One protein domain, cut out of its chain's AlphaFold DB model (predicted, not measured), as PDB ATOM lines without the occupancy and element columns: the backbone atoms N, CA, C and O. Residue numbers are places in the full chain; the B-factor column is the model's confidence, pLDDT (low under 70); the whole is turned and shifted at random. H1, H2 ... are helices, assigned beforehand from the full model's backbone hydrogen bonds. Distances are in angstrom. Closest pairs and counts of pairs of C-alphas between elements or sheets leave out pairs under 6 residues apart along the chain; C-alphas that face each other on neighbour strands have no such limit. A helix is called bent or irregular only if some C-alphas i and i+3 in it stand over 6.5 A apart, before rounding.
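This is residues 736 to 878 of the 878 residues of the protein "Ribonuclease hi, putative" of Rhizophagus irregularis (strain DAOM 181602 / DAOM 197198 / MUCL 43194) (UniProt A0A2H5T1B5). Short helices and long loops make an elongated model of two lobes set one after the other along its longest axis. In the first lobe H1 crosses H3 of the hairpin H2 and H3, and H4 sits at its side without touching a helix; in the second, H7, H8 and H9 gather with loops beside the hairpin H5 and H6. Residues 736 to 743 stick out. The printed part has 143 residues with nine named helices, H1 to H9 in order, and no named strand; the class is all helix, with 70 residues in named elements, under half. The whole is compact, with a radius of gyration of the C-alphas of 16.2 A, and spans 45 by 29 by 26 A.

H1, residues 740 to 755, touches H3, residues 781 to 791, with residues 745 to 752 alone; the closest C-alphas, Ile 745 and Ser 782, are 6.3 A apart, and the lines are only just about perpendicular at 72 degrees. H2, residues 767 to 774, forms a helical hairpin with H3, opposite ways at 36 degrees, only just a steep tilt; their closest C-alphas, Ser 767 and Arg 790, are 6.4 A apart. H4, residues 800 to 806, touches no helix and is only just apart from H1, closest 8.0 A. H5, residues 815 to 821, and H6, residues 825 to 830, form another helical hairpin, opposite ways at a shallow tilt of 33 degrees, only just short of steep; their closest C-alphas, Phe 819 and Leu 825, are 4.9 A apart. H7, residues 842 to 845, is close but not clearly touching H5; their closest C-alphas, Ile 815 and Ala 842, are 5.6 A apart. H8, residues 855 to 861, and H9, residues 874 to 877, are close but not clearly touching, the closest C-alphas, Trp 855 and Phe 874, 7.6 A apart. The helix packing is mostly crossed, but only just. Every O i to N i+4 pair is within hydrogen-bond range in H1, H3, H5 and H8, against 1 of 4 in H2, 0 of 3 in H4 and 0 of 2 in H6, where O i to N i+3 gives 4 of 5, 2 of 4 and 2 of 3; H7 and H9 are too short for an i+4 pair.

H1 begins at C-alpha 740, (-27.090, -16.622, -17.384), and is 22.8 A long; H2 is 11.7 A and H3 15.1 A. H4 is irregular, with C-alphas 801 and 804 7.6 A apart. H9 ends at C-alpha 877, (-37.766, 12.304, -41.207).

The C-alphas farthest apart, Leu 792 and Ser 849, are 47.8 A apart. The printed part has no cut. The links H1 to H2, H6 to H7 and H8 to H9 are long. Mean pLDDT of the printed part is 79.2; residues 767 to 777, 800 to 801, 803, 829 and 832 to 836 are under 70.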
ATOM      1  N   ASN A 736     -35.198 -11.426 -12.005       85.31
ATOM      2  CA  ASN A 736     -34.661 -11.112 -10.684       85.31
ATOM      3  C   ASN A 736     -33.536 -12.071 -10.264       85.31
ATOM      4  O   ASN A 736     -32.869 -11.851  -9.256       85.31
ATOM      5  N   SER A 737     -33.294 -13.134 -11.036       82.94
ATOM      6  CA  SER A 737     -32.173 -14.039 -10.801       82.94
ATOM      7  C   SER A 737     -30.869 -13.446 -11.350       82.94
ATOM      8  O   SER A 737     -30.833 -12.907 -12.455       82.94
ATOM      9  N   ASN A 738     -29.755 -13.602 -10.630       78.00
ATOM     10  CA  ASN A 738     -28.419 -13.287 -11.157       78.00
ATOM     11  C   ASN A 738     -27.858 -14.483 -11.955       78.00
ATOM     12  O   ASN A 738     -26.832 -15.064 -11.595       78.00
ATOM     13  N   SER A 739     -28.599 -14.915 -12.979       82.94
ATOM     14  CA  SER A 739     -28.304 -16.104 -13.788       82.94
ATOM     15  C   SER A 739     -27.939 -15.758 -15.234       82.94
ATOM     16  O   SER A 739     -28.207 -14.661 -15.733       82.94
ATOM     17  N   LEU A 740     -27.358 -16.728 -15.947       84.19
ATOM     18  CA  LEU A 740     -27.090 -16.622 -17.384       84.19
ATOM     19  C   LEU A 740     -28.377 -16.372 -18.188       84.19
ATOM     20  O   LEU A 740     -28.385 -15.560 -19.110       84.19
ATOM     21  N   THR A 741     -29.469 -17.029 -17.794       86.56
ATOM     22  CA  THR A 741     -30.796 -16.887 -18.404       86.56
ATOM     23  C   THR A 741     -31.391 -15.504 -18.155       86.56
ATOM     24  O   THR A 741     -32.011 -14.930 -19.042       86.56
ATOM     25  N   SER A 742     -31.155 -14.900 -16.988       88.38
ATOM     26  CA  SER A 742     -31.530 -13.495 -16.771       88.38
ATOM     27  C   SER A 742     -30.817 -12.576 -17.762       88.38
ATOM     28  O   SER A 742     -31.448 -11.763 -18.439       88.38
ATOM     29  N   ARG A 743     -29.502 -12.768 -17.942       88.38
ATOM     30  CA  ARG A 743     -28.713 -12.001 -18.917       88.38
ATOM     31  C   ARG A 743     -29.207 -12.208 -20.350       88.38
ATOM     32  O   ARG A 743     -29.297 -11.222 -21.081       88.38
ATOM     33  N   SER A 744     -29.560 -13.435 -20.754       90.06
ATOM     34  CA  SER A 744     -30.140 -13.686 -22.085       90.06
ATOM     35  C   SER A 744     -31.460 -12.939 -22.255       90.06
ATOM     36  O   SER A 744     -31.619 -12.207 -23.230       90.06
ATOM     37  N   ILE A 745     -32.356 -13.009 -21.269       89.88
ATOM     38  CA  ILE A 745     -33.636 -12.295 -21.280       89.88
ATOM     39  C   ILE A 745     -33.422 -10.778 -21.383       89.88
ATOM     40  O   ILE A 745     -34.080 -10.132 -22.203       89.88
ATOM     41  N   MET A 746     -32.493 -10.205 -20.607       88.50
ATOM     42  CA  MET A 746     -32.158  -8.776 -20.664       88.50
ATOM     43  C   MET A 746     -31.623  -8.364 -22.040       88.50
ATOM     44  O   MET A 746     -32.030  -7.332 -22.574       88.50
ATOM     45  N   ILE A 747     -30.778  -9.188 -22.671       88.19
ATOM     46  CA  ILE A 747     -30.316  -8.954 -24.047       88.19
ATOM     47  C   ILE A 747     -31.501  -8.976 -25.018       88.19
ATOM     48  O   ILE A 747     -31.649  -8.055 -25.820       88.19
ATOM     49  N   ARG A 748     -32.390  -9.975 -24.922       88.25
ATOM     50  CA  ARG A 748     -33.593 -10.073 -25.771       88.25
ATOM     51  C   ARG A 748     -34.508  -8.855 -25.603       88.25
ATOM     52  O   ARG A 748     -35.106  -8.420 -26.591       88.25
ATOM     53  N   TYR A 749     -34.587  -8.270 -24.405       86.62
ATOM     54  CA  TYR A 749     -35.298  -7.009 -24.183       86.62
ATOM     55  C   TYR A 749     -34.622  -5.814 -24.809       86.62
ATOM     56  O   TYR A 749     -35.297  -5.026 -25.465       86.62
ATOM     57  N   ARG A 750     -33.311  -5.667 -24.625       85.56
ATOM     58  CA  ARG A 750     -32.581  -4.547 -25.215       85.56
ATOM     59  C   ARG A 750     -32.685  -4.595 -26.738       85.56
ATOM     60  O   ARG A 750     -32.970  -3.579 -27.360       85.56
ATOM     61  N   THR A 751     -32.593  -5.783 -27.333       83.56
ATOM     62  CA  THR A 751     -32.833  -5.995 -28.767       83.56
ATOM     63  C   THR A 751     -34.251  -5.593 -29.179       83.56
ATOM     64  O   THR A 751     -34.424  -4.916 -30.193       83.56
ATOM     65  N   ALA A 752     -35.273  -5.955 -28.396       83.50
ATOM     66  CA  ALA A 752     -36.649  -5.530 -28.656       83.50
ATOM     67  C   ALA A 752     -36.817  -4.005 -28.553       83.50
ATOM     68  O   ALA A 752     -37.440  -3.403 -29.422       83.50
ATOM     69  N   GLN A 753     -36.225  -3.374 -27.535       84.44
ATOM     70  CA  GLN A 753     -36.248  -1.925 -27.334       84.44
ATOM     71  C   GLN A 753     -35.646  -1.182 -28.531       84.44
ATOM     72  O   GLN A 753     -36.254  -0.235 -29.031       84.44
ATOM     73  N   LEU A 754     -34.494  -1.650 -29.024       82.06
ATOM     74  CA  LEU A 754     -33.813  -1.072 -30.181       82.06
ATOM     75  C   LEU A 754     -34.634  -1.219 -31.467       82.06
ATOM     76  O   LEU A 754     -34.790  -0.248 -32.200       82.06
ATOM     77  N   ARG A 755     -35.210  -2.399 -31.734       78.94
ATOM     78  CA  ARG A 755     -36.038  -2.628 -32.936       78.94
ATOM     79  C   ARG A 755     -37.327  -1.822 -32.935       78.94
ATOM     80  O   ARG A 755     -37.736  -1.300 -33.966       78.94
ATOM     81  N   LEU A 756     -37.928  -1.682 -31.760       78.69
ATOM     82  CA  LEU A 756     -39.102  -0.853 -31.556       78.69
ATOM     83  C   LEU A 756     -38.758   0.648 -31.488       78.69
ATOM     84  O   LEU A 756     -39.679   1.455 -31.375       78.69
ATOM     85  N   ALA A 757     -37.480   1.039 -31.557       80.25
ATOM     86  CA  ALA A 757     -37.015   2.419 -31.389       80.25
ATOM     87  C   ALA A 757     -37.615   3.097 -30.139       80.25
ATOM     88  O   ALA A 757     -38.056   4.246 -30.173       80.25
ATOM     89  N   ILE A 758     -37.706   2.345 -29.040       82.81
ATOM     90  CA  ILE A 758     -38.170   2.854 -27.750       82.81
ATOM     91  C   ILE A 758     -36.978   3.526 -27.070       82.81
ATOM     92  O   ILE A 758     -36.014   2.858 -26.709       82.81
ATOM     93  N   HIS A 759     -37.040   4.846 -26.924       84.06
ATOM     94  CA  HIS A 759     -35.948   5.630 -26.350       84.06
ATOM     95  C   HIS A 759     -35.928   5.597 -24.809       84.06
ATOM     96  O   HIS A 759     -34.853   5.522 -24.212       84.06
ATOM     97  N   ASP A 760     -37.110   5.560 -24.191       82.62
ATOM     98  CA  ASP A 760     -37.299   5.489 -22.740       82.62
ATOM     99  C   ASP A 760     -37.250   4.059 -22.189       82.62
ATOM    100  O   ASP A 760     -37.080   3.079 -22.917       82.62
ATOM    101  N   ASN A 761     -37.429   3.921 -20.876       84.56
ATOM    102  CA  ASN A 761     -37.437   2.631 -20.200       84.56
ATOM    103  C   ASN A 761     -38.567   1.716 -20.718       84.56
ATOM    104  O   ASN A 761     -39.751   1.960 -20.480       84.56
ATOM    105  N   ILE A 762     -38.196   0.617 -21.387       80.19
ATOM    106  CA  ILE A 762     -39.141  -0.351 -21.966       80.19
ATOM    107  C   ILE A 762     -40.066  -1.003 -20.925       80.19
ATOM    108  O   ILE A 762     -41.199  -1.349 -21.261       80.19
ATOM    109  N   PHE A 763     -39.619  -1.152 -19.673       80.50
ATOM    110  CA  PHE A 763     -40.427  -1.743 -18.604       80.50
ATOM    111  C   PHE A 763     -41.573  -0.832 -18.175       80.50
ATOM    112  O   PHE A 763     -42.639  -1.328 -17.811       80.50
ATOM    113  N   GLU A 764     -41.387   0.486 -18.278       78.06
ATOM    114  CA  GLU A 764     -42.316   1.511 -17.794       78.06
ATOM    115  C   GLU A 764     -43.075   2.232 -18.916       78.06
ATOM    116  O   GLU A 764     -44.126   2.811 -18.657       78.06
ATOM    117  N   HIS A 765     -42.646   2.079 -20.169       76.25
ATOM    118  CA  HIS A 765     -43.242   2.701 -21.353       76.25
ATOM    119  C   HIS A 765     -44.778   2.543 -21.453       76.25
ATOM    120  O   HIS A 765     -45.349   1.528 -21.044       76.25
ATOM    121  N   GLU A 766     -45.476   3.524 -22.036       70.00
ATOM    122  CA  GLU A 766     -46.942   3.518 -22.137       70.00
ATOM    123  C   GLU A 766     -47.503   2.313 -22.913       70.00
ATOM    124  O   GLU A 766     -47.045   1.971 -24.013       70.00
ATOM    125  N   SER A 767     -48.554   1.700 -22.357       61.66
ATOM    126  CA  SER A 767     -49.159   0.435 -22.803       61.66
ATOM    127  C   SER A 767     -49.728   0.491 -24.224       61.66
ATOM    128  O   SER A 767     -49.456  -0.405 -25.025       61.66
ATOM    129  N   GLY A 768     -50.450   1.562 -24.573       61.75
ATOM    130  CA  GLY A 768     -51.083   1.741 -25.888       61.75
ATOM    131  C   GLY A 768     -50.106   1.630 -27.064       61.75
ATOM    132  O   GLY A 768     -50.440   1.102 -28.124       61.75
ATOM    133  N   SER A 769     -48.860   2.054 -26.850       60.31
ATOM    134  CA  SER A 769     -47.813   2.073 -27.872       60.31
ATOM    135  C   SER A 769     -47.026   0.751 -27.958       60.31
ATOM    136  O   SER A 769     -46.599   0.350 -29.043       60.31
ATOM    137  N   LEU A 770     -46.871   0.026 -26.841       65.06
ATOM    138  CA  LEU A 770     -46.262  -1.311 -26.786       65.06
ATOM    139  C   LEU A 770     -47.084  -2.343 -27.574       65.06
ATOM    140  O   LEU A 770     -46.522  -3.243 -28.201       65.06
ATOM    141  N   PHE A 771     -48.412  -2.184 -27.625       62.34
ATOM    142  CA  PHE A 771     -49.298  -3.097 -28.350       62.34
ATOM    143  C   PHE A 771     -49.076  -3.113 -29.872       62.34
ATOM    144  O   PHE A 771     -49.447  -4.082 -30.536       62.34
ATOM    145  N   LEU A 772     -48.397  -2.123 -30.451       60.34
ATOM    146  CA  LEU A 772     -47.997  -2.159 -31.864       60.34
ATOM    147  C   LEU A 772     -46.847  -3.147 -32.133       60.34
ATOM    148  O   LEU A 772     -46.674  -3.594 -33.271       60.34
ATOM    149  N   GLY A 773     -46.121  -3.551 -31.083       59.28
ATOM    150  CA  GLY A 773     -45.058  -4.556 -31.107       59.28
ATOM    151  C   GLY A 773     -45.552  -6.006 -31.131       59.28
ATOM    152  O   GLY A 773     -44.735  -6.914 -31.208       59.28
ATOM    153  N   HIS A 774     -46.866  -6.272 -31.128       65.81
ATOM    154  CA  HIS A 774     -47.410  -7.642 -31.123       65.81
ATOM    155  C   HIS A 774     -46.905  -8.537 -32.259       65.81
ATOM    156  O   HIS A 774     -46.848  -9.752 -32.091       65.81
ATOM    157  N   GLN A 775     -46.594  -7.971 -33.430       63.62
ATOM    158  CA  GLN A 775     -46.031  -8.754 -34.531       63.62
ATOM    159  C   GLN A 775     -44.566  -9.126 -34.282       63.62
ATOM    160  O   GLN A 775     -44.194 -10.258 -34.570       63.62
ATOM    161  N   GLU A 776     -43.774  -8.222 -33.705       64.31
ATOM    162  CA  GLU A 776     -42.375  -8.473 -33.328       64.31
ATOM    163  C   GLU A 776     -42.280  -9.399 -32.110       64.31
ATOM    164  O   GLU A 776     -41.408 -10.256 -32.032       64.31
ATOM    165  N   ALA A 777     -43.261  -9.334 -31.209       67.50
ATOM    166  CA  ALA A 777     -43.389 -10.258 -30.090       67.50
ATOM    167  C   ALA A 777     -43.675 -11.704 -30.524       67.50
ATOM    168  O   ALA A 777     -43.542 -12.602 -29.709       67.50
ATOM    169  N   LYS A 778     -44.050 -11.982 -31.785       71.44
ATOM    170  CA  LYS A 778     -44.273 -13.367 -32.255       71.44
ATOM    171  C   LYS A 778     -42.992 -14.202 -32.325       71.44
ATOM    172  O   LYS A 778     -43.101 -15.424 -32.430       71.44
ATOM    173  N   SER A 779     -41.827 -13.561 -32.326       77.69
ATOM    174  CA  SER A 779     -40.509 -14.206 -32.346       77.69
ATOM    175  C   SER A 779     -39.670 -13.903 -31.104       77.69
ATOM    176  O   SER A 779     -38.538 -14.367 -31.037       77.69
ATOM    177  N   ASN A 780     -40.216 -13.151 -30.140       87.38
ATOM    178  CA  ASN A 780     -39.533 -12.758 -28.912       87.38
ATOM    179  C   ASN A 780     -40.438 -12.996 -27.698       87.38
ATOM    180  O   ASN A 780     -41.307 -12.174 -27.381       87.38
ATOM    181  N   LEU A 781     -40.224 -14.117 -27.007       89.88
ATOM    182  CA  LEU A 781     -41.020 -14.501 -25.841       89.88
ATOM    183  C   LEU A 781     -40.870 -13.514 -24.671       89.88
ATOM    184  O   LEU A 781     -41.820 -13.316 -23.919       89.88
ATOM    185  N   SER A 782     -39.711 -12.863 -24.510       88.25
ATOM    186  CA  SER A 782     -39.517 -11.821 -23.486       88.25
ATOM    187  C   SER A 782     -40.479 -10.662 -23.738       88.25
ATOM    188  O   SER A 782     -41.318 -10.346 -22.900       88.25
ATOM    189  N   LEU A 783     -40.445 -10.090 -24.944       87.31
ATOM    190  CA  LEU A 783     -41.336  -8.997 -25.323       87.31
ATOM    191  C   LEU A 783     -42.815  -9.392 -25.191       87.31
ATOM    192  O   LEU A 783     -43.628  -8.593 -24.722       87.31
ATOM    193  N   HIS A 784     -43.165 -10.627 -25.567       88.25
ATOM    194  CA  HIS A 784     -44.517 -11.146 -25.380       88.25
ATOM    195  C   HIS A 784     -44.952 -11.120 -23.911       88.25
ATOM    196  O   HIS A 784     -46.051 -10.651 -23.622       88.25
ATOM    197  N   ASN A 785     -44.092 -11.554 -22.987       89.38
ATOM    198  CA  ASN A 785     -44.409 -11.603 -21.561       89.38
ATOM    199  C   ASN A 785     -44.712 -10.211 -20.982       89.38
ATOM    200  O   ASN A 785     -45.705 -10.073 -20.269       89.38
ATOM    201  N   ILE A 786     -43.945  -9.166 -21.333       86.62
ATOM    202  CA  ILE A 786     -44.258  -7.784 -20.906       86.62
ATOM    203  C   ILE A 786     -45.572  -7.293 -21.510       86.62
ATOM    204  O   ILE A 786     -46.393  -6.711 -20.802       86.62
ATOM    205  N   ILE A 787     -45.796  -7.524 -22.807       85.81
ATOM    206  CA  ILE A 787     -47.037  -7.094 -23.460       85.81
ATOM    207  C   ILE A 787     -48.244  -7.758 -22.790       85.81
ATOM    208  O   ILE A 787     -49.238  -7.088 -22.512       85.81
ATOM    209  N   THR A 788     -48.156  -9.056 -22.505       86.31
ATOM    210  CA  THR A 788     -49.210  -9.818 -21.830       86.31
ATOM    211  C   THR A 788     -49.406  -9.348 -20.386       86.31
ATOM    212  O   THR A 788     -50.544  -9.111 -19.994       86.31
ATOM    213  N   ALA A 789     -48.331  -9.102 -19.627       87.94
ATOM    214  CA  ALA A 789     -48.416  -8.525 -18.283       87.94
ATOM    215  C   ALA A 789     -49.145  -7.169 -18.293       87.94
ATOM    216  O   ALA A 789     -50.084  -6.964 -17.526       87.94
ATOM    217  N   ARG A 790     -48.814  -6.283 -19.243       85.00
ATOM    218  CA  ARG A 790     -49.484  -4.982 -19.395       85.00
ATOM    219  C   ARG A 790     -50.958  -5.101 -19.774       85.00
ATOM    220  O   ARG A 790     -51.752  -4.304 -19.285       85.00
ATOM    221  N   LYS A 791     -51.352  -6.080 -20.599       83.00
ATOM    222  CA  LYS A 791     -52.782  -6.348 -20.874       83.00
ATOM    223  C   LYS A 791     -53.559  -6.730 -19.619       83.00
ATOM    224  O   LYS A 791     -54.745  -6.440 -19.538       83.00
ATOM    225  N   LEU A 792     -52.889  -7.380 -18.672       85.50
ATOM    226  CA  LEU A 792     -53.449  -7.784 -17.385       85.50
ATOM    227  C   LEU A 792     -53.294  -6.698 -16.305       85.50
ATOM    228  O   LEU A 792     -53.522  -6.977 -15.134       85.50
ATOM    229  N   ASN A 793     -52.911  -5.469 -16.681       86.12
ATOM    230  CA  ASN A 793     -52.625  -4.353 -15.771       86.12
ATOM    231  C   ASN A 793     -51.521  -4.644 -14.735       86.12
ATOM    232  O   ASN A 793     -51.477  -4.025 -13.676       86.12
ATOM    233  N   ILE A 794     -50.599  -5.555 -15.053       86.56
ATOM    234  CA  ILE A 794     -49.402  -5.824 -14.252       86.56
ATOM    235  C   ILE A 794     -48.271  -4.951 -14.797       86.56
ATOM    236  O   ILE A 794     -47.873  -5.081 -15.959       86.56
ATOM    237  N   ILE A 795     -47.754  -4.050 -13.963       82.56
ATOM    238  CA  ILE A 795     -46.646  -3.155 -14.311       82.56
ATOM    239  C   ILE A 795     -45.381  -3.674 -13.636       82.56
ATOM    240  O   ILE A 795     -45.328  -3.804 -12.417       82.56
ATOM    241  N   ILE A 796     -44.364  -3.959 -14.444       82.31
ATOM    242  CA  ILE A 796     -43.027  -4.316 -13.972       82.31
ATOM    243  C   ILE A 796     -42.226  -3.021 -13.938       82.31
ATOM    244  O   ILE A 796     -42.087  -2.365 -14.966       82.31
ATOM    245  N   GLN A 797     -41.755  -2.638 -12.757       79.38
ATOM    246  CA  GLN A 797     -40.947  -1.439 -12.561       79.38
ATOM    247  C   GLN A 797     -39.504  -1.836 -12.296       79.38
ATOM    248  O   GLN A 797     -39.232  -2.910 -11.760       79.38
ATOM    249  N   GLN A 798     -38.587  -0.966 -12.697       77.19
ATOM    250  CA  GLN A 798     -37.183  -1.133 -12.378       77.19
ATOM    251  C   GLN A 798     -36.867  -0.386 -11.083       77.19
ATOM    252  O   GLN A 798     -37.459   0.658 -10.808       77.19
ATOM    253  N   ASP A 799     -35.898  -0.885 -10.316       78.00
ATOM    254  CA  ASP A 799     -35.386  -0.149  -9.165       78.00
ATOM    255  C   ASP A 799     -34.954   1.261  -9.569       78.00
ATOM    256  O   ASP A 799     -34.269   1.459 -10.577       78.00
ATOM    257  N   TYR A 800     -35.320   2.237  -8.737       67.88
ATOM    258  CA  TYR A 800     -35.101   3.661  -8.995       67.88
ATOM    259  C   TYR A 800     -33.633   3.988  -9.318       67.88
ATOM    260  O   TYR A 800     -33.357   4.802 -10.196       67.88
ATOM    261  N   ILE A 801     -32.696   3.285  -8.673       67.88
ATOM    262  CA  ILE A 801     -31.243   3.426  -8.866       67.88
ATOM    263  C   ILE A 801     -30.822   3.067 -10.300       67.88
ATOM    264  O   ILE A 801     -29.924   3.689 -10.860       67.88
ATOM    265  N   ASN A 802     -31.492   2.094 -10.919       71.31
ATOM    266  CA  ASN A 802     -31.137   1.570 -12.236       71.31
ATOM    267  C   ASN A 802     -32.017   2.133 -13.359       71.31
ATOM    268  O   ASN A 802     -31.885   1.729 -14.511       71.31
ATOM    269  N   ARG A 803     -32.927   3.068 -13.067       68.88
ATOM    270  CA  ARG A 803     -33.934   3.534 -14.034       68.88
ATOM    271  C   ARG A 803     -33.321   4.179 -15.283       68.88
ATOM    272  O   ARG A 803     -33.880   4.063 -16.373       68.88
ATOM    273  N   SER A 804     -32.156   4.809 -15.138       71.88
ATOM    274  CA  SER A 804     -31.400   5.423 -16.235       71.88
ATOM    275  C   SER A 804     -30.680   4.412 -17.132       71.88
ATOM    276  O   SER A 804     -30.361   4.752 -18.268       71.88
ATOM    277  N   THR A 805     -30.467   3.161 -16.696       79.75
ATOM    278  CA  THR A 805     -29.694   2.172 -17.475       79.75
ATOM    279  C   THR A 805     -30.388   1.772 -18.774       79.75
ATOM    280  O   THR A 805     -29.736   1.331 -19.721       79.75
ATOM    281  N   TRP A 806     -31.714   1.910 -18.828       82.31
ATOM    282  CA  TRP A 806     -32.510   1.566 -20.005       82.31
ATOM    283  C   TRP A 806     -32.823   2.758 -20.900       82.31
ATOM    284  O   TRP A 806     -33.262   2.534 -22.025       82.31
ATOM    285  N   ILE A 807     -32.537   3.987 -20.474       84.44
ATOM    286  CA  ILE A 807     -32.717   5.173 -21.313       84.44
ATOM    287  C   ILE A 807     -31.612   5.195 -22.372       84.44
ATOM    288  O   ILE A 807     -30.440   4.950 -22.083       84.44
ATOM    289  N   ILE A 808     -31.981   5.445 -23.626       82.19
ATOM    290  CA  ILE A 808     -31.020   5.553 -24.724       82.19
ATOM    291  C   ILE A 808     -30.672   7.025 -24.909       82.19
ATOM    292  O   ILE A 808     -31.405   7.756 -25.556       82.19
ATOM    293  N   SER A 809     -29.565   7.483 -24.332       76.44
ATOM    294  CA  SER A 809     -29.107   8.875 -24.432       76.44
ATOM    295  C   SER A 809     -28.460   9.195 -25.788       76.44
ATOM    296  O   SER A 809     -27.877   8.312 -26.416       76.44
ATOM    297  N   GLY A 810     -28.486  10.469 -26.206       70.69
ATOM    298  CA  GLY A 810     -27.701  10.961 -27.353       70.69
ATOM    299  C   GLY A 810     -28.493  11.568 -28.518       70.69
ATOM    300  O   GLY A 810     -27.907  11.817 -29.570       70.69
ATOM    301  N   GLY A 811     -29.794  11.827 -28.367       73.88
ATOM    302  CA  GLY A 811     -30.587  12.541 -29.371       73.88
ATOM    303  C   GLY A 811     -31.760  13.315 -28.769       73.88
ATOM    304  O   GLY A 811     -32.175  13.039 -27.650       73.88
ATOM    305  N   ASN A 812     -32.273  14.295 -29.522       78.38
ATOM    306  CA  ASN A 812     -33.262  15.268 -29.023       78.38
ATOM    307  C   ASN A 812     -34.681  15.048 -29.575       78.38
ATOM    308  O   ASN A 812     -35.619  15.679 -29.104       78.38
ATOM    309  N   MET A 813     -34.845  14.198 -30.597       83.25
ATOM    310  CA  MET A 813     -36.126  14.024 -31.296       83.25
ATOM    311  C   MET A 813     -36.404  12.538 -31.580       83.25
ATOM    312  O   MET A 813     -35.953  12.023 -32.610       83.25
ATOM    313  N   PRO A 814     -37.075  11.814 -30.666       86.94
ATOM    314  CA  PRO A 814     -37.359  10.391 -30.824       86.94
ATOM    315  C   PRO A 814     -38.237  10.123 -32.048       86.94
ATOM    316  O   PRO A 814     -39.357  10.614 -32.173       86.94
ATOM    317  N   ILE A 815     -37.761   9.276 -32.955       85.00
ATOM    318  CA  ILE A 815     -38.452   8.960 -34.215       85.00
ATOM    319  C   ILE A 815     -39.809   8.307 -33.968       85.00
ATOM    320  O   ILE A 815     -40.770   8.524 -34.710       85.00
ATOM    321  N   ARG A 816     -39.902   7.504 -32.906       81.88
ATOM    322  CA  ARG A 816     -41.137   6.828 -32.526       81.88
ATOM    323  C   ARG A 816     -42.252   7.825 -32.204       81.88
ATOM    324  O   ARG A 816     -43.372   7.612 -32.659       81.88
ATOM    325  N   GLU A 817     -41.950   8.920 -31.508       81.50
ATOM    326  CA  GLU A 817     -42.919   9.981 -31.201       81.50
ATOM    327  C   GLU A 817     -43.379  10.706 -32.464       81.50
ATOM    328  O   GLU A 817     -44.578  10.900 -32.661       81.50
ATOM    329  N   ILE A 818     -42.457  10.995 -33.387       82.62
ATOM    330  CA  ILE A 818     -42.789  11.594 -34.689       82.62
ATOM    331  C   ILE A 818     -43.799  10.716 -35.434       82.62
ATOM    332  O   ILE A 818     -44.822  11.206 -35.919       82.62
ATOM    333  N   PHE A 819     -43.554   9.405 -35.506       81.75
ATOM    334  CA  PHE A 819     -44.464   8.484 -36.185       81.75
ATOM    335  C   PHE A 819     -45.796   8.277 -35.455       81.75
ATOM    336  O   PHE A 819     -46.795   8.020 -36.137       81.75
ATOM    337  N   ILE A 820     -45.833   8.371 -34.117       79.69
ATOM    338  CA  ILE A 820     -47.082   8.371 -33.336       79.69
ATOM    339  C   ILE A 820     -47.924   9.583 -33.739       79.69
ATOM    340  O   ILE A 820     -49.062   9.410 -34.182       79.69
ATOM    341  N   THR A 821     -47.338  10.780 -33.688       82.56
ATOM    342  CA  THR A 821     -48.002  12.046 -34.033       82.56
ATOM    343  C   THR A 821     -48.558  12.032 -35.458       82.56
ATOM    344  O   THR A 821     -49.707  12.402 -35.686       82.56
ATOM    345  N   HIS A 822     -47.795  11.503 -36.419       81.69
ATOM    346  CA  HIS A 822     -48.194  11.432 -37.831       81.69
ATOM    347  C   HIS A 822     -49.048  10.201 -38.186       81.69
ATOM    348  O   HIS A 822     -49.314   9.962 -39.363       81.69
ATOM    349  N   ARG A 823     -49.456   9.375 -37.208       79.44
ATOM    350  CA  ARG A 823     -50.200   8.111 -37.420       79.44
ATOM    351  C   ARG A 823     -49.530   7.156 -38.427       79.44
ATOM    352  O   ARG A 823     -50.189   6.358 -39.092       79.44
ATOM    353  N   CYS A 824     -48.203   7.210 -38.518       78.81
ATOM    354  CA  CYS A 824     -47.388   6.499 -39.504       78.81
ATOM    355  C   CYS A 824     -46.504   5.397 -38.892       78.81
ATOM    356  O   CYS A 824     -45.581   4.929 -39.551       78.81
ATOM    357  N   LEU A 825     -46.785   4.926 -37.672       73.50
ATOM    358  CA  LEU A 825     -46.007   3.891 -36.958       73.50
ATOM    359  C   LEU A 825     -45.688   2.625 -37.768       73.50
ATOM    360  O   LEU A 825     -44.650   2.003 -37.560       73.50
ATOM    361  N   ASN A 826     -46.531   2.250 -38.731       72.81
ATOM    362  CA  ASN A 826     -46.264   1.122 -39.631       72.81
ATOM    363  C   ASN A 826     -44.981   1.306 -40.470       72.81
ATOM    364  O   ASN A 826     -44.416   0.323 -40.951       72.81
ATOM    365  N   LEU A 827     -44.533   2.550 -40.668       74.25
ATOM    366  CA  LEU A 827     -43.286   2.892 -41.349       74.25
ATOM    367  C   LEU A 827     -42.046   2.612 -40.494       74.25
ATOM    368  O   LEU A 827     -41.001   2.324 -41.072       74.25
ATOM    369  N   LEU A 828     -42.172   2.602 -39.162       74.19
ATOM    370  CA  LEU A 828     -41.081   2.267 -38.244       74.19
ATOM    371  C   LEU A 828     -40.539   0.858 -38.523       74.19
ATOM    372  O   LEU A 828     -39.338   0.661 -38.618       74.19
ATOM    373  N   ARG A 829     -41.431  -0.098 -38.817       67.44
ATOM    374  CA  ARG A 829     -41.067  -1.477 -39.197       67.44
ATOM    375  C   ARG A 829     -40.249  -1.576 -40.489       67.44
ATOM    376  O   ARG A 829     -39.699  -2.629 -40.789       67.44
ATOM    377  N   LYS A 830     -40.249  -0.522 -41.313       70.25
ATOM    378  CA  LYS A 830     -39.507  -0.460 -42.583       70.25
ATOM    379  C   LYS A 830     -38.141   0.209 -42.429       70.25
ATOM    380  O   LYS A 830     -37.373   0.218 -43.395       70.25
ATOM    381  N   ILE A 831     -37.854   0.782 -41.261       71.19
ATOM    382  CA  ILE A 831     -36.502   1.176 -40.879       71.19
ATOM    383  C   ILE A 831     -35.760  -0.142 -40.670       71.19
ATOM    384  O   ILE A 831     -36.147  -0.954 -39.835       71.19
ATOM    385  N   GLY A 832     -34.799  -0.422 -41.553       57.00
ATOM    386  CA  GLY A 832     -34.127  -1.718 -41.601       57.00
ATOM    387  C   GLY A 832     -33.580  -2.117 -40.231       57.00
ATOM    388  O   GLY A 832     -32.996  -1.298 -39.532       57.00
ATOM    389  N   THR A 833     -33.739  -3.390 -39.877       53.62
ATOM    390  CA  THR A 833     -33.283  -4.004 -38.619       53.62
ATOM    391  C   THR A 833     -31.770  -4.237 -38.600       53.62
ATOM    392  O   THR A 833     -31.300  -5.281 -38.150       53.62
ATOM    393  N   SER A 834     -30.994  -3.316 -39.169       53.34
ATOM    394  CA  SER A 834     -29.546  -3.430 -39.144       53.34
ATOM    395  C   SER A 834     -29.036  -3.046 -37.763       53.34
ATOM    396  O   SER A 834     -29.177  -1.903 -37.331       53.34
ATOM    397  N   ASN A 835     -28.403  -4.001 -37.084       55.84
ATOM    398  CA  ASN A 835     -27.737  -3.754 -35.806       55.84
ATOM    399  C   ASN A 835     -26.535  -2.797 -35.934       55.84
ATOM    400  O   ASN A 835     -26.011  -2.381 -34.907       55.84
ATOM    401  N   SER A 836     -26.075  -2.456 -37.150       65.31
ATOM    402  CA  SER A 836     -24.899  -1.592 -37.322       65.31
ATOM    403  C   SER A 836     -25.188  -0.118 -37.032       65.31
ATOM    404  O   SER A 836     -24.283   0.599 -36.618       65.31
ATOM    405  N   TYR A 837     -26.435   0.335 -37.212       76.75
ATOM    406  CA  TYR A 837     -26.843   1.711 -36.914       76.75
ATOM    407  C   TYR A 837     -28.335   1.790 -36.547       76.75
ATOM    408  O   TYR A 837     -29.169   2.105 -37.403       76.75
ATOM    409  N   PRO A 838     -28.708   1.467 -35.291       77.56
ATOM    410  CA  PRO A 838     -30.095   1.539 -34.850       77.56
ATOM    411  C   PRO A 838     -30.566   2.997 -34.829       77.56
ATOM    412  O   PRO A 838     -30.040   3.838 -34.094       77.56
ATOM    413  N   LEU A 839     -31.569   3.285 -35.655       82.56
ATOM    414  CA  LEU A 839     -32.125   4.620 -35.816       82.56
ATOM    415  C   LEU A 839     -33.285   4.836 -34.823       82.56
ATOM    416  O   LEU A 839     -34.367   4.275 -34.980       82.56
ATOM    417  N   ILE A 840     -33.038   5.656 -33.803       84.81
ATOM    418  CA  ILE A 840     -33.922   5.937 -32.660       84.81
ATOM    419  C   ILE A 840     -34.332   7.412 -32.631       84.81
ATOM    420  O   ILE A 840     -35.480   7.725 -32.319       84.81
ATOM    421  N   TYR A 841     -33.426   8.312 -33.013       87.38
ATOM    422  CA  TYR A 841     -33.623   9.759 -33.022       87.38
ATOM    423  C   TYR A 841     -33.464  10.337 -34.425       87.38
ATOM    424  O   TYR A 841     -32.565   9.947 -35.165       87.38
ATOM    425  N   ALA A 842     -34.285  11.323 -34.785       85.06
ATOM    426  CA  ALA A 842     -34.188  11.990 -36.083       85.06
ATOM    427  C   ALA A 842     -32.875  12.779 -36.196       85.06
ATOM    428  O   ALA A 842     -32.302  12.877 -37.276       85.06
ATOM    429  N   SER A 843     -32.328  13.234 -35.062       86.38
ATOM    430  CA  SER A 843     -31.017  13.885 -34.989       86.38
ATOM    431  C   SER A 843     -29.861  12.997 -35.463       86.38
ATOM    432  O   SER A 843     -28.844  13.525 -35.889       86.38
ATOM    433  N   GLN A 844     -30.007  11.665 -35.458       86.62
ATOM    434  CA  GLN A 844     -29.013  10.751 -36.040       86.62
ATOM    435  C   GLN A 844     -28.919  10.874 -37.570       86.62
ATOM    436  O   GLN A 844     -27.938  10.440 -38.168       86.62
ATOM    437  N   LEU A 845     -29.929  11.461 -38.219       85.75
ATOM    438  CA  LEU A 845     -29.907  11.767 -39.649       85.75
ATOM    439  C   LEU A 845     -29.314  13.148 -39.950       85.75
ATOM    440  O   LEU A 845     -29.307  13.547 -41.109       85.75
ATOM    441  N   ILE A 846     -28.819  13.876 -38.949       85.62
ATOM    442  CA  ILE A 846     -28.231  15.206 -39.115       85.62
ATOM    443  C   ILE A 846     -26.712  15.086 -38.966       85.62
ATOM    444  O   ILE A 846     -26.206  14.559 -37.977       85.62
ATOM    445  N   LEU A 847     -25.972  15.559 -39.969       82.25
ATOM    446  CA  LEU A 847     -24.513  15.620 -39.928       82.25
ATOM    447  C   LEU A 847     -24.049  16.715 -38.948       82.25
ATOM    448  O   LEU A 847     -24.775  17.688 -38.744       82.25
ATOM    449  N   PRO A 848     -22.813  16.651 -38.413       79.00
ATOM    450  CA  PRO A 848     -22.270  17.704 -37.542       79.00
ATOM    451  C   PRO A 848     -22.291  19.111 -38.165       79.00
ATOM    452  O   PRO A 848     -22.314  20.105 -37.450       79.00
ATOM    453  N   SER A 849     -22.318  19.199 -39.499       79.81
ATOM    454  CA  SER A 849     -22.456  20.441 -40.268       79.81
ATOM    455  C   SER A 849     -23.889  21.000 -40.330       79.81
ATOM    456  O   SER A 849     -24.130  21.956 -41.065       79.81
ATOM    457  N   GLY A 850     -24.858  20.379 -39.651       78.88
ATOM    458  CA  GLY A 850     -26.274  20.770 -39.647       78.88
ATOM    459  C   GLY A 850     -27.077  20.330 -40.878       78.88
ATOM    460  O   GLY A 850     -28.283  20.548 -40.925       78.88
ATOM    461  N   HIS A 851     -26.441  19.695 -41.866       83.06
ATOM    462  CA  HIS A 851     -27.108  19.208 -43.078       83.06
ATOM    463  C   HIS A 851     -27.708  17.813 -42.870       83.06
ATOM    464  O   HIS A 851     -27.149  16.991 -42.140       83.06
ATOM    465  N   THR A 852     -28.817  17.509 -43.552       85.06
ATOM    466  CA  THR A 852     -29.407  16.166 -43.534       85.06
ATOM    467  C   THR A 852     -28.502  15.169 -44.258       85.06
ATOM    468  O   THR A 852     -27.956  15.420 -45.334       85.06
ATOM    469  N   MET A 853     -28.318  14.008 -43.641       87.38
ATOM    470  CA  MET A 853     -27.578  12.895 -44.209       87.38
ATOM    471  C   MET A 853     -28.276  12.423 -45.489       87.38
ATOM    472  O   MET A 853     -29.495  12.282 -45.529       87.38
ATOM    473  N   SER A 854     -27.512  12.138 -46.544       88.38
ATOM    474  CA  SER A 854     -28.089  11.604 -47.782       88.38
ATOM    475  C   SER A 854     -28.542  10.149 -47.610       88.38
ATOM    476  O   SER A 854     -27.972   9.384 -46.829       88.38
ATOM    477  N   TRP A 855     -29.537   9.720 -48.393       86.38
ATOM    478  CA  TRP A 855     -30.039   8.338 -48.363       86.38
ATOM    479  C   TRP A 855     -28.941   7.293 -48.614       86.38
ATOM    480  O   TRP A 855     -28.921   6.239 -47.977       86.38
ATOM    481  N   ALA A 856     -28.005   7.591 -49.521       85.19
ATOM    482  CA  ALA A 856     -26.871   6.718 -49.812       85.19
ATOM    483  C   ALA A 856     -25.922   6.592 -48.607       85.19
ATOM    484  O   ALA A 856     -25.468   5.490 -48.303       85.19
ATOM    485  N   CYS A 857     -25.680   7.699 -47.897       85.88
ATOM    486  CA  CYS A 857     -24.840   7.730 -46.703       85.88
ATOM    487  C   CYS A 857     -25.481   6.953 -45.542       85.88
ATOM    488  O   CYS A 857     -24.837   6.071 -44.977       85.88
ATOM    489  N   TYR A 858     -26.778   7.166 -45.276       86.06
ATOM    490  CA  TYR A 858     -27.516   6.377 -44.283       86.06
ATOM    491  C   TYR A 858     -27.429   4.879 -44.581       86.06
ATOM    492  O   TYR A 858     -27.107   4.085 -43.700       86.06
ATOM    493  N   ARG A 859     -27.694   4.475 -45.833       84.12
ATOM    494  CA  ARG A 859     -27.658   3.060 -46.221       84.12
ATOM    495  C   ARG A 859     -26.281   2.448 -46.014       84.12
ATOM    496  O   ARG A 859     -26.215   1.340 -45.498       84.12
ATOM    497  N   PHE A 860     -25.217   3.170 -46.355       83.94
ATOM    498  CA  PHE A 860     -23.848   2.718 -46.128       83.94
ATOM    499  C   PHE A 860     -23.563   2.464 -44.638       83.94
ATOM    500  O   PHE A 860     -23.114   1.378 -44.281       83.94
ATOM    501  N   ILE A 861     -23.904   3.413 -43.759       81.69
ATOM    502  CA  ILE A 861     -23.700   3.287 -42.303       81.69
ATOM    503  C   ILE A 861     -24.584   2.173 -41.709       81.69
ATOM    504  O   ILE A 861     -24.155   1.389 -40.858       81.69
ATOM    505  N   ALA A 862     -25.805   2.027 -42.219       77.06
ATOM    506  CA  ALA A 862     -26.714   0.944 -41.866       77.06
ATOM    507  C   ALA A 862     -26.306  -0.424 -42.457       77.06
ATOM    508  O   ALA A 862     -27.065  -1.382 -42.322       77.06
ATOM    509  N   GLY A 863     -25.149  -0.556 -43.120       75.38
ATOM    510  CA  GLY A 863     -24.681  -1.830 -43.681       75.38
ATOM    511  C   GLY A 863     -25.530  -2.342 -44.854       75.38
ATOM    512  O   GLY A 863     -25.544  -3.535 -45.148       75.38
ATOM    513  N   LEU A 864     -26.272  -1.451 -45.516       77.38
ATOM    514  CA  LEU A 864     -27.103  -1.726 -46.684       77.38
ATOM    515  C   LEU A 864     -26.381  -1.276 -47.964       77.38
ATOM    516  O   LEU A 864     -25.627  -0.308 -47.972       77.38
ATOM    517  N   SER A 865     -26.674  -1.926 -49.096       76.81
ATOM    518  CA  SER A 865     -26.156  -1.496 -50.407       76.81
ATOM    519  C   SER A 865     -26.493  -0.026 -50.681       76.81
ATOM    520  O   SER A 865     -27.652   0.355 -50.525       76.81
ATOM    521  N   ALA A 866     -25.528   0.780 -51.135       72.12
ATOM    522  CA  ALA A 866     -25.703   2.217 -51.390       72.12
ATOM    523  C   ALA A 866     -26.716   2.541 -52.513       72.12
ATOM    524  O   ALA A 866     -27.175   3.677 -52.627       72.12
ATOM    525  N   LYS A 867     -27.100   1.550 -53.331       71.75
ATOM    526  CA  LYS A 867     -28.095   1.693 -54.405       71.75
ATOM    527  C   LYS A 867     -29.490   1.271 -53.920       71.75
ATOM    528  O   LYS A 867     -29.653   0.213 -53.311       71.75
ATOM    529  N   GLY A 868     -30.518   2.068 -54.221       74.56
ATOM    530  CA  GLY A 868     -31.921   1.706 -53.981       74.56
ATOM    531  C   GLY A 868     -32.876   2.900 -53.920       74.56
ATOM    532  O   GLY A 868     -32.459   4.030 -53.683       74.56
ATOM    533  N   ARG A 869     -34.179   2.640 -54.096       81.00
ATOM    534  CA  ARG A 869     -35.244   3.655 -53.987       81.00
ATOM    535  C   ARG A 869     -35.256   4.283 -52.586       81.00
ATOM    536  O   ARG A 869     -35.097   3.565 -51.598       81.00
ATOM    537  N   ILE A 870     -35.466   5.601 -52.512       83.31
ATOM    538  CA  ILE A 870     -35.602   6.326 -51.239       83.31
ATOM    539  C   ILE A 870     -36.831   5.795 -50.494       83.31
ATOM    540  O   ILE A 870     -37.917   5.667 -51.070       83.31
ATOM    541  N   ALA A 871     -36.654   5.436 -49.224       83.19
ATOM    542  CA  ALA A 871     -37.743   4.917 -48.413       83.19
ATOM    543  C   ALA A 871     -38.694   6.042 -47.973       83.19
ATOM    544  O   ALA A 871     -38.255   7.111 -47.562       83.19
ATOM    545  N   LYS A 872     -40.005   5.769 -47.985       82.81
ATOM    546  CA  LYS A 872     -41.040   6.731 -47.554       82.81
ATOM    547  C   LYS A 872     -40.843   7.235 -46.123       82.81
ATOM    548  O   LYS A 872     -41.192   8.363 -45.822       82.81
ATOM    549  N   TRP A 873     -40.321   6.383 -45.242       85.25
ATOM    550  CA  TRP A 873     -40.043   6.757 -43.858       85.25
ATOM    551  C   TRP A 873     -38.889   7.761 -43.771       85.25
ATOM    552  O   TRP A 873     -38.935   8.649 -42.935       85.25
ATOM    553  N   PHE A 874     -37.889   7.649 -44.652       85.12
ATOM    554  CA  PHE A 874     -36.725   8.532 -44.672       85.12
ATOM    555  C   PHE A 874     -37.138   9.925 -45.137       85.12
ATOM    556  O   PHE A 874     -36.857  10.889 -44.449       85.12
ATOM    557  N   GLN A 875     -37.944   9.999 -46.203       83.75
ATOM    558  CA  GLN A 875     -38.551  11.247 -46.692       83.75
ATOM    559  C   GLN A 875     -39.450  11.957 -45.669       83.75
ATOM    560  O   GLN A 875     -39.755  13.124 -45.853       83.75
ATOM    561  N   LEU A 876     -39.951  11.243 -44.657       82.94
ATOM    562  CA  LEU A 876     -40.764  11.835 -43.594       82.94
ATOM    563  C   LEU A 876     -39.893  12.437 -42.476       82.94
ATOM    564  O   LEU A 876     -40.361  13.293 -41.737       82.94
ATOM    565  N   LEU A 877     -38.667  11.935 -42.304       81.25
ATOM    566  CA  LEU A 877     -37.766  12.304 -41.207       81.25
ATOM    567  C   LEU A 877     -36.682  13.309 -41.617       81.25
ATOM    568  O   LEU A 877     -36.143  13.984 -40.745       81.25
ATOM    569  N   THR A 878     -36.339  13.356 -42.907       74.56
ATOM    570  CA  THR A 878     -35.432  14.333 -43.533       74.56
ATOM    571  C   THR A 878     -36.221  15.405 -44.247       74.56
ATOM    572  O   THR A 878     -35.812  16.579 -44.162       74.56
TER     573      THR A 878